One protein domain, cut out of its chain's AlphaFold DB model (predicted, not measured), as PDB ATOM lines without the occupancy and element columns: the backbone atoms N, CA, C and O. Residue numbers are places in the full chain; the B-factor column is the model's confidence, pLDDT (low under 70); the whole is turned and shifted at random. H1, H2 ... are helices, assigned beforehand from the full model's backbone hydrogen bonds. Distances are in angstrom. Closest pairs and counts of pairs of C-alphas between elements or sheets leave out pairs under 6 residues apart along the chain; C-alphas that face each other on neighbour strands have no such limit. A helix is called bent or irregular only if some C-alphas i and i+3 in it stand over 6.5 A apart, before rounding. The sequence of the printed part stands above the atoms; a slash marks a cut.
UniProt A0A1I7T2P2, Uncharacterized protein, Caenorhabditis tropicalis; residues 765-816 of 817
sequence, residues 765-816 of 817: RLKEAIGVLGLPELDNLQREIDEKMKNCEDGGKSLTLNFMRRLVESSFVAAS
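Overview. This is residues 765 to 816 of the 817 residues of an uncharacterized protein of Caenorhabditis tropicalis (UniProt A0A1I7T2P2). Three helices run alternately opposite ways: H1 and H3 fold back along the longer H2, and H2 and H3 meet near the start of H2 and open as a narrow V toward their link, where residues 790 to 796 and 800 to 806 stand free. The printed part has 52 residues with three named helices, H1, H2, H3, and no named strand: all helix. It is only just compact, close to loose, with a radius of gyration of the C-alphas of 11.4 A and spans of 34 by 19 by 16 A.

Arrangement. H1, residues 765 to 773, and H2, residues 776 to 793, form a helical hairpin over a tight link, at a shallow tilt of 19 degrees. They touch through residues 778 to 785 of H2 alone; the closest C-alphas, of Lys 767 and Gln 782, are 6.3 A apart. H2 and H3, residues 801 to 814, form another hairpin, at a shallow tilt of 20 degrees. They touch through residues 777 to 781 of H2 alone; the closest C-alphas, of Glu 777 and Ala 814, are 6.5 A apart. H1 and H3 are only just apart, at 8.2 A. Every O i to N i+4 pair is within hydrogen-bond range in H1 and H3, and 12 of 14 in H2.

Along the chain. H1 begins at C-alpha 765 (343.285, 219.223, 271.020) and is 12.6 A long. H2 is 26.5 A long and irregular: C-alphas 777 and 780 are 7.2 A apart. H3, 20.0 A, ends at C-alpha 814 (338.302, 225.216, 286.843).

Size, cuts and confidence. The two farthest C-alphas, of Gly 795 and Ser 816, are 35.3 A apart. The printed part has no cut and no long link. Its mean pLDDT is 79.7; residues 795 to 798, 801 to 802 and 814 to 816 are under 70.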
ATOM      1  N   ARG A 765     344.430 218.300 271.138       89.50
ATOM      2  CA  ARG A 765     343.285 219.223 271.020       89.50
ATOM      3  C   ARG A 765     342.818 219.774 272.367       89.50
ATOM      4  O   ARG A 765     342.416 220.932 272.440       89.50
ATOM      5  N   LEU A 766     342.878 218.975 273.433       88.88
ATOM      6  CA  LEU A 766     342.553 219.444 274.781       88.88
ATOM      7  C   LEU A 766     343.590 220.468 275.278       88.88
ATOM      8  O   LEU A 766     343.207 221.501 275.825       88.88
ATOM      9  N   LYS A 767     344.881 220.228 275.010       93.62
ATOM     10  CA  LYS A 767     345.984 221.159 275.297       93.62
ATOM     11  C   LYS A 767     345.826 222.489 274.554       93.62
ATOM     12  O   LYS A 767     346.048 223.549 275.137       93.62
ATOM     13  N   GLU A 768     345.449 222.426 273.276       92.62
ATOM     14  CA  GLU A 768     345.169 223.595 272.436       92.62
ATOM     15  C   GLU A 768     343.986 224.402 272.992       92.62
ATOM     16  O   GLU A 768     344.122 225.602 273.220       92.62
ATOM     17  N   ALA A 769     342.866 223.744 273.314       87.75
ATOM     18  CA  ALA A 769     341.693 224.398 273.896       87.75
ATOM     19  C   ALA A 769     341.996 225.081 275.245       87.75
ATOM     20  O   ALA A 769     341.582 226.217 275.463       87.75
ATOM     21  N   ILE A 770     342.763 224.430 276.127       87.94
ATOM     22  CA  ILE A 770     343.228 225.022 277.394       87.94
ATOM     23  C   ILE A 770     344.160 226.217 277.134       87.94
ATOM     24  O   ILE A 770     344.017 227.261 277.771       87.94
ATOM     25  N   GLY A 771     345.067 226.104 276.160       88.38
ATOM     26  CA  GLY A 771     345.963 227.192 275.758       88.38
ATOM     27  C   GLY A 771     345.234 228.424 275.207       88.38
ATOM     28  O   GLY A 771     345.681 229.543 275.441       88.38
ATOM     29  N   VAL A 772     344.095 228.236 274.531       89.44
ATOM     30  CA  VAL A 772     343.230 229.328 274.042       89.44
ATOM     31  C   VAL A 772     342.487 230.040 275.181       89.44
ATOM     32  O   VAL A 772     342.219 231.235 275.064       89.44
ATOM     33  N   LEU A 773     342.174 229.349 276.283       85.00
ATOM     34  CA  LEU A 773     341.509 229.953 277.447       85.00
ATOM     35  C   LEU A 773     342.450 230.838 278.282       85.00
ATOM     36  O   LEU A 773     341.996 231.820 278.861       85.00
ATOM     37  N   GLY A 774     343.746 230.511 278.343       86.81
ATOM     38  CA  GLY A 774     344.769 231.360 278.976       86.81
ATOM     39  C   GLY A 774     344.643 231.545 280.497       86.81
ATOM     40  O   GLY A 774     345.252 232.464 281.042       86.81
ATOM     41  N   LEU A 775     343.859 230.700 281.176       87.38
ATOM     42  CA  LEU A 775     343.609 230.770 282.620       87.38
ATOM     43  C   LEU A 775     344.757 230.109 283.415       87.38
ATOM     44  O   LEU A 775     344.998 228.914 283.211       87.38
ATOM     45  N   PRO A 776     345.449 230.816 284.333       83.50
ATOM     46  CA  PRO A 776     346.547 230.244 285.124       83.50
ATOM     47  C   PRO A 776     346.099 229.108 286.062       83.50
ATOM     48  O   PRO A 776     346.894 228.245 286.428       83.50
ATOM     49  N   GLU A 777     344.812 229.040 286.403       85.50
ATOM     50  CA  GLU A 777     344.188 227.946 287.154       85.50
ATOM     51  C   GLU A 777     344.350 226.589 286.439       85.50
ATOM     52  O   GLU A 777     344.399 225.536 287.083       85.50
ATOM     53  N   LEU A 778     344.485 226.603 285.105       87.31
ATOM     54  CA  LEU A 778     344.636 225.412 284.267       87.31
ATOM     55  C   LEU A 778     346.096 224.941 284.109       87.31
ATOM     56  O   LEU A 778     346.307 223.854 283.571       87.31
ATOM     57  N   ASP A 779     347.103 225.667 284.615       88.06
ATOM     58  CA  ASP A 779     348.532 225.318 284.458       88.06
ATOM     59  C   ASP A 779     348.879 223.910 284.974       88.06
ATOM     60  O   ASP A 779     349.739 223.216 284.423       88.06
ATOM     61  N   ASN A 780     348.212 223.459 286.040       85.69
ATOM     62  CA  ASN A 780     348.403 222.107 286.572       85.69
ATOM     63  C   ASN A 780     347.778 221.036 285.662       85.69
ATOM     64  O   ASN A 780     348.370 219.971 285.491       85.69
ATOM     65  N   LEU A 781     346.631 221.331 285.040       87.19
ATOM     66  CA  LEU A 781     345.959 220.435 284.097       87.19
ATOM     67  C   LEU A 781     346.757 220.321 282.790       87.19
ATOM     68  O   LEU A 781     346.965 219.224 282.280       87.19
ATOM     69  N   GLN A 782     347.287 221.448 282.309       91.25
ATOM     70  CA  GLN A 782     348.181 221.520 281.153       91.25
ATOM     71  C   GLN A 782     349.458 220.691 281.377       91.25
ATOM     72  O   GLN A 782     349.899 219.967 280.485       91.25
ATOM     73  N   ARG A 783     350.016 220.728 282.599       91.06
ATOM     74  CA  ARG A 783     351.179 219.915 282.993       91.06
ATOM     75  C   ARG A 783     350.861 218.419 283.070       91.06
ATOM     76  O   ARG A 783     351.688 217.617 282.643       91.06
ATOM     77  N   GLU A 784     349.686 218.033 283.576       90.25
ATOM     78  CA  GLU A 784     349.255 216.627 283.580       90.25
ATOM     79  C   GLU A 784     349.043 216.105 282.149       90.25
ATOM     80  O   GLU A 784     349.493 215.005 281.828       90.25
ATOM     81  N   ILE A 785     348.443 216.907 281.262       91.44
ATOM     82  CA  ILE A 785     348.294 216.574 279.836       91.44
ATOM     83  C   ILE A 785     349.663 216.371 279.172       91.44
ATOM     84  O   ILE A 785     349.853 215.363 278.492       91.44
ATOM     85  N   ASP A 786     350.632 217.261 279.407       91.56
ATOM     86  CA  ASP A 786     351.989 217.128 278.858       91.56
ATOM     87  C   ASP A 786     352.736 215.897 279.388       91.56
ATOM     88  O   ASP A 786     353.395 215.191 278.619       91.56
ATOM     89  N   GLU A 787     352.586 215.572 280.675       91.00
ATOM     90  CA  GLU A 787     353.109 214.325 281.231       91.00
ATOM     91  C   GLU A 787     352.475 213.104 280.539       91.00
ATOM     92  O   GLU A 787     353.182 212.150 280.201       91.00
ATOM     93  N   LYS A 788     351.160 213.115 280.274       85.31
ATOM     94  CA  LYS A 788     350.486 211.998 279.592       85.31
ATOM     95  C   LYS A 788     350.825 211.888 278.112       85.31
ATOM     96  O   LYS A 788     351.003 210.759 277.661       85.31
ATOM     97  N   MET A 789     350.973 212.990 277.375       88.25
ATOM     98  CA  MET A 789     351.414 212.933 275.976       88.25
ATOM     99  C   MET A 789     352.800 212.291 275.871       88.25
ATOM    100  O   MET A 789     352.962 211.336 275.116       88.25
ATOM    101  N   LYS A 790     353.752 212.703 276.718       87.31
ATOM    102  CA  LYS A 790     355.086 212.090 276.765       87.31
ATOM    103  C   LYS A 790     355.039 210.590 277.098       87.31
ATOM    104  O   LYS A 790     355.691 209.788 276.441       87.31
ATOM    105  N   ASN A 791     354.204 210.184 278.059       83.31
ATOM    106  CA  ASN A 791     353.982 208.764 278.376       83.31
ATOM    107  C   ASN A 791     353.283 207.963 277.249       83.31
ATOM    108  O   ASN A 791     353.252 206.735 277.323       83.31
ATOM    109  N   CYS A 792     352.698 208.616 276.236       82.62
ATOM    110  CA  CYS A 792     352.136 207.941 275.059       82.62
ATOM    111  C   CYS A 792     353.186 207.707 273.958       82.62
ATOM    112  O   CYS A 792     353.094 206.698 273.256       82.62
ATOM    113  N   GLU A 793     354.184 208.591 273.836       78.88
ATOM    114  CA  GLU A 793     355.304 208.464 272.886       78.88
ATOM    115  C   GLU A 793     356.163 207.219 273.180       78.88
ATOM    116  O   GLU A 793     356.547 206.504 272.256       78.88
ATOM    117  N   ASP A 794     356.364 206.885 274.462       70.94
ATOM    118  CA  ASP A 794     357.123 205.709 274.935       70.94
ATOM    119  C   ASP A 794     356.413 204.343 274.723       70.94
ATOM    120  O   ASP A 794     356.828 203.321 275.277       70.94
ATOM    121  N   GLY A 795     355.352 204.286 273.907       60.81
ATOM    122  CA  GLY A 795     354.776 203.029 273.414       60.81
ATOM    123  C   GLY A 795     353.399 202.653 273.969       60.81
ATOM    124  O   GLY A 795     353.248 201.641 274.652       60.81
ATOM    125  N   GLY A 796     352.369 203.407 273.575       60.81
ATOM    126  CA  GLY A 796     351.051 202.825 273.285       60.81
ATOM    127  C   GLY A 796     350.262 202.245 274.466       60.81
ATOM    128  O   GLY A 796     349.951 201.054 274.490       60.81
ATOM    129  N   LYS A 797     349.832 203.102 275.397       61.84
ATOM    130  CA  LYS A 797     348.706 202.807 276.302       61.84
ATOM    131  C   LYS A 797     347.505 203.662 275.911       61.84
ATOM    132  O   LYS A 797     347.618 204.882 275.843       61.84
ATOM    133  N   SER A 798     346.358 203.031 275.677       68.31
ATOM    134  CA  SER A 798     345.098 203.744 275.467       68.31
ATOM    135  C   SER A 798     344.669 204.473 276.745       68.31
ATOM    136  O   SER A 798     344.820 203.964 277.860       68.31
ATOM    137  N   LEU A 799     344.127 205.683 276.593       73.81
ATOM    138  CA  LEU A 799     343.553 206.428 277.713       73.81
ATOM    139  C   LEU A 799     342.232 205.777 278.120       73.81
ATOM    140  O   LEU A 799     341.366 205.522 277.283       73.81
ATOM    141  N   THR A 800     342.052 205.527 279.414       74.69
ATOM    142  CA  THR A 800     340.783 204.996 279.917       74.69
ATOM    143  C   THR A 800     339.700 206.075 279.865       74.69
ATOM    144  O   THR A 800     339.954 207.248 280.150       74.69
ATOM    145  N   LEU A 801     338.461 205.680 279.552       64.81
ATOM    146  CA  LEU A 801     337.312 206.597 279.505       64.81
ATOM    147  C   LEU A 801     337.128 207.388 280.810       64.81
ATOM    148  O   LEU A 801     336.821 208.576 280.765       64.81
ATOM    149  N   ASN A 802     337.406 206.769 281.960       61.94
ATOM    150  CA  ASN A 802     337.354 207.429 283.267       61.94
ATOM    151  C   ASN A 802     338.424 208.523 283.436       61.94
ATOM    152  O   ASN A 802     338.166 209.519 284.107       61.94
ATOM    153  N   PHE A 803     339.602 208.381 282.816       75.56
ATOM    154  CA  PHE A 803     340.624 209.429 282.819       75.56
ATOM    155  C   PHE A 803     340.217 210.604 281.916       75.56
ATOM    156  O   PHE A 803     340.288 211.753 282.343       75.56
ATOM    157  N   MET A 804     339.697 210.322 280.715       75.19
ATOM    158  CA  MET A 804     339.175 211.364 279.815       75.19
ATOM    159  C   MET A 804     337.979 212.111 280.424       75.19
ATOM    160  O   MET A 804     337.937 213.337 280.363       75.19
ATOM    161  N   ARG A 805     337.046 211.401 281.079       72.44
ATOM    162  CA  ARG A 805     335.933 212.011 281.825       72.44
ATOM    163  C   ARG A 805     336.451 212.943 282.924       72.44
ATOM    164  O   ARG A 805     336.068 214.107 282.945       72.44
ATOM    165  N   ARG A 806     337.368 212.470 283.776       77.88
ATOM    166  CA  ARG A 806     337.925 213.259 284.887       77.88
ATOM    167  C   ARG A 806     338.675 214.512 284.416       77.88
ATOM    168  O   ARG A 806     338.600 215.540 285.085       77.88
ATOM    169  N   LEU A 807     339.370 214.446 283.277       76.00
ATOM    170  CA  LEU A 807     340.003 215.605 282.631       76.00
ATOM    171  C   LEU A 807     338.973 216.676 282.243       76.00
ATOM    172  O   LEU A 807     339.167 217.848 282.557       76.00
ATOM    173  N   VAL A 808     337.866 216.269 281.610       72.12
ATOM    174  CA  VAL A 808     336.777 217.175 281.201       72.12
ATOM    175  C   VAL A 808     336.026 217.738 282.412       72.12
ATOM    176  O   VAL A 808     335.744 218.930 282.458       72.12
ATOM    177  N   GLU A 809     335.746 216.923 283.429       75.12
ATOM    178  CA  GLU A 809     335.129 217.388 284.681       75.12
ATOM    179  C   GLU A 809     336.021 218.418 285.395       75.12
ATOM    180  O   GLU A 809     335.529 219.440 285.873       75.12
ATOM    181  N   SER A 810     337.341 218.201 285.408       72.44
ATOM    182  CA  SER A 810     338.297 219.113 286.050       72.44
ATOM    183  C   SER A 810     338.438 220.445 285.305       72.44
ATOM    184  O   SER A 810     338.525 221.484 285.956       72.44
ATOM    185  N   SER A 811     338.418 220.450 283.964       70.25
ATOM    186  CA  SER A 811     338.440 221.702 283.194       70.25
ATOM    187  C   SER A 811     337.131 222.486 283.307       70.25
ATOM    188  O   SER A 811     337.182 223.709 283.412       70.25
ATOM    189  N   PHE A 812     335.972 221.818 283.371       70.50
ATOM    190  CA  PHE A 812     334.691 222.488 283.632       70.50
ATOM    191  C   PHE A 812     334.622 223.112 285.031       70.50
ATOM    192  O   PHE A 812     334.131 224.229 285.160       70.50
ATOM    193  N   VAL A 813     335.134 222.434 286.067       72.56
ATOM    194  CA  VAL A 813     335.202 223.009 287.423       72.56
ATOM    195  C   VAL A 813     336.133 224.223 287.450       72.56
ATOM    196  O   VAL A 813     335.731 225.276 287.939       72.56
ATOM    197  N   ALA A 814     337.336 224.117 286.877       66.50
ATOM    198  CA  ALA A 814     338.302 225.216 286.843       66.50
ATOM    199  C   ALA A 814     337.838 226.420 285.998       66.50
ATOM    200  O   ALA A 814     338.161 227.548 286.338       66.50
ATOM    201  N   ALA A 815     337.037 226.205 284.947       61.97
ATOM    202  CA  ALA A 815     336.413 227.275 284.158       61.97
ATOM    203  C   ALA A 815     335.095 227.818 284.762       61.97
ATOM    204  O   ALA A 815     334.404 228.608 284.119       61.97
ATOM    205  N   SER A 816     334.721 227.373 285.970       63.34
ATOM    206  CA  SER A 816     333.546 227.846 286.723       63.34
ATOM    207  C   SER A 816     333.896 228.599 288.016       63.34
ATOM    208  O   SER A 816     332.993 228.961 288.774       63.34
TER     209      SER A 816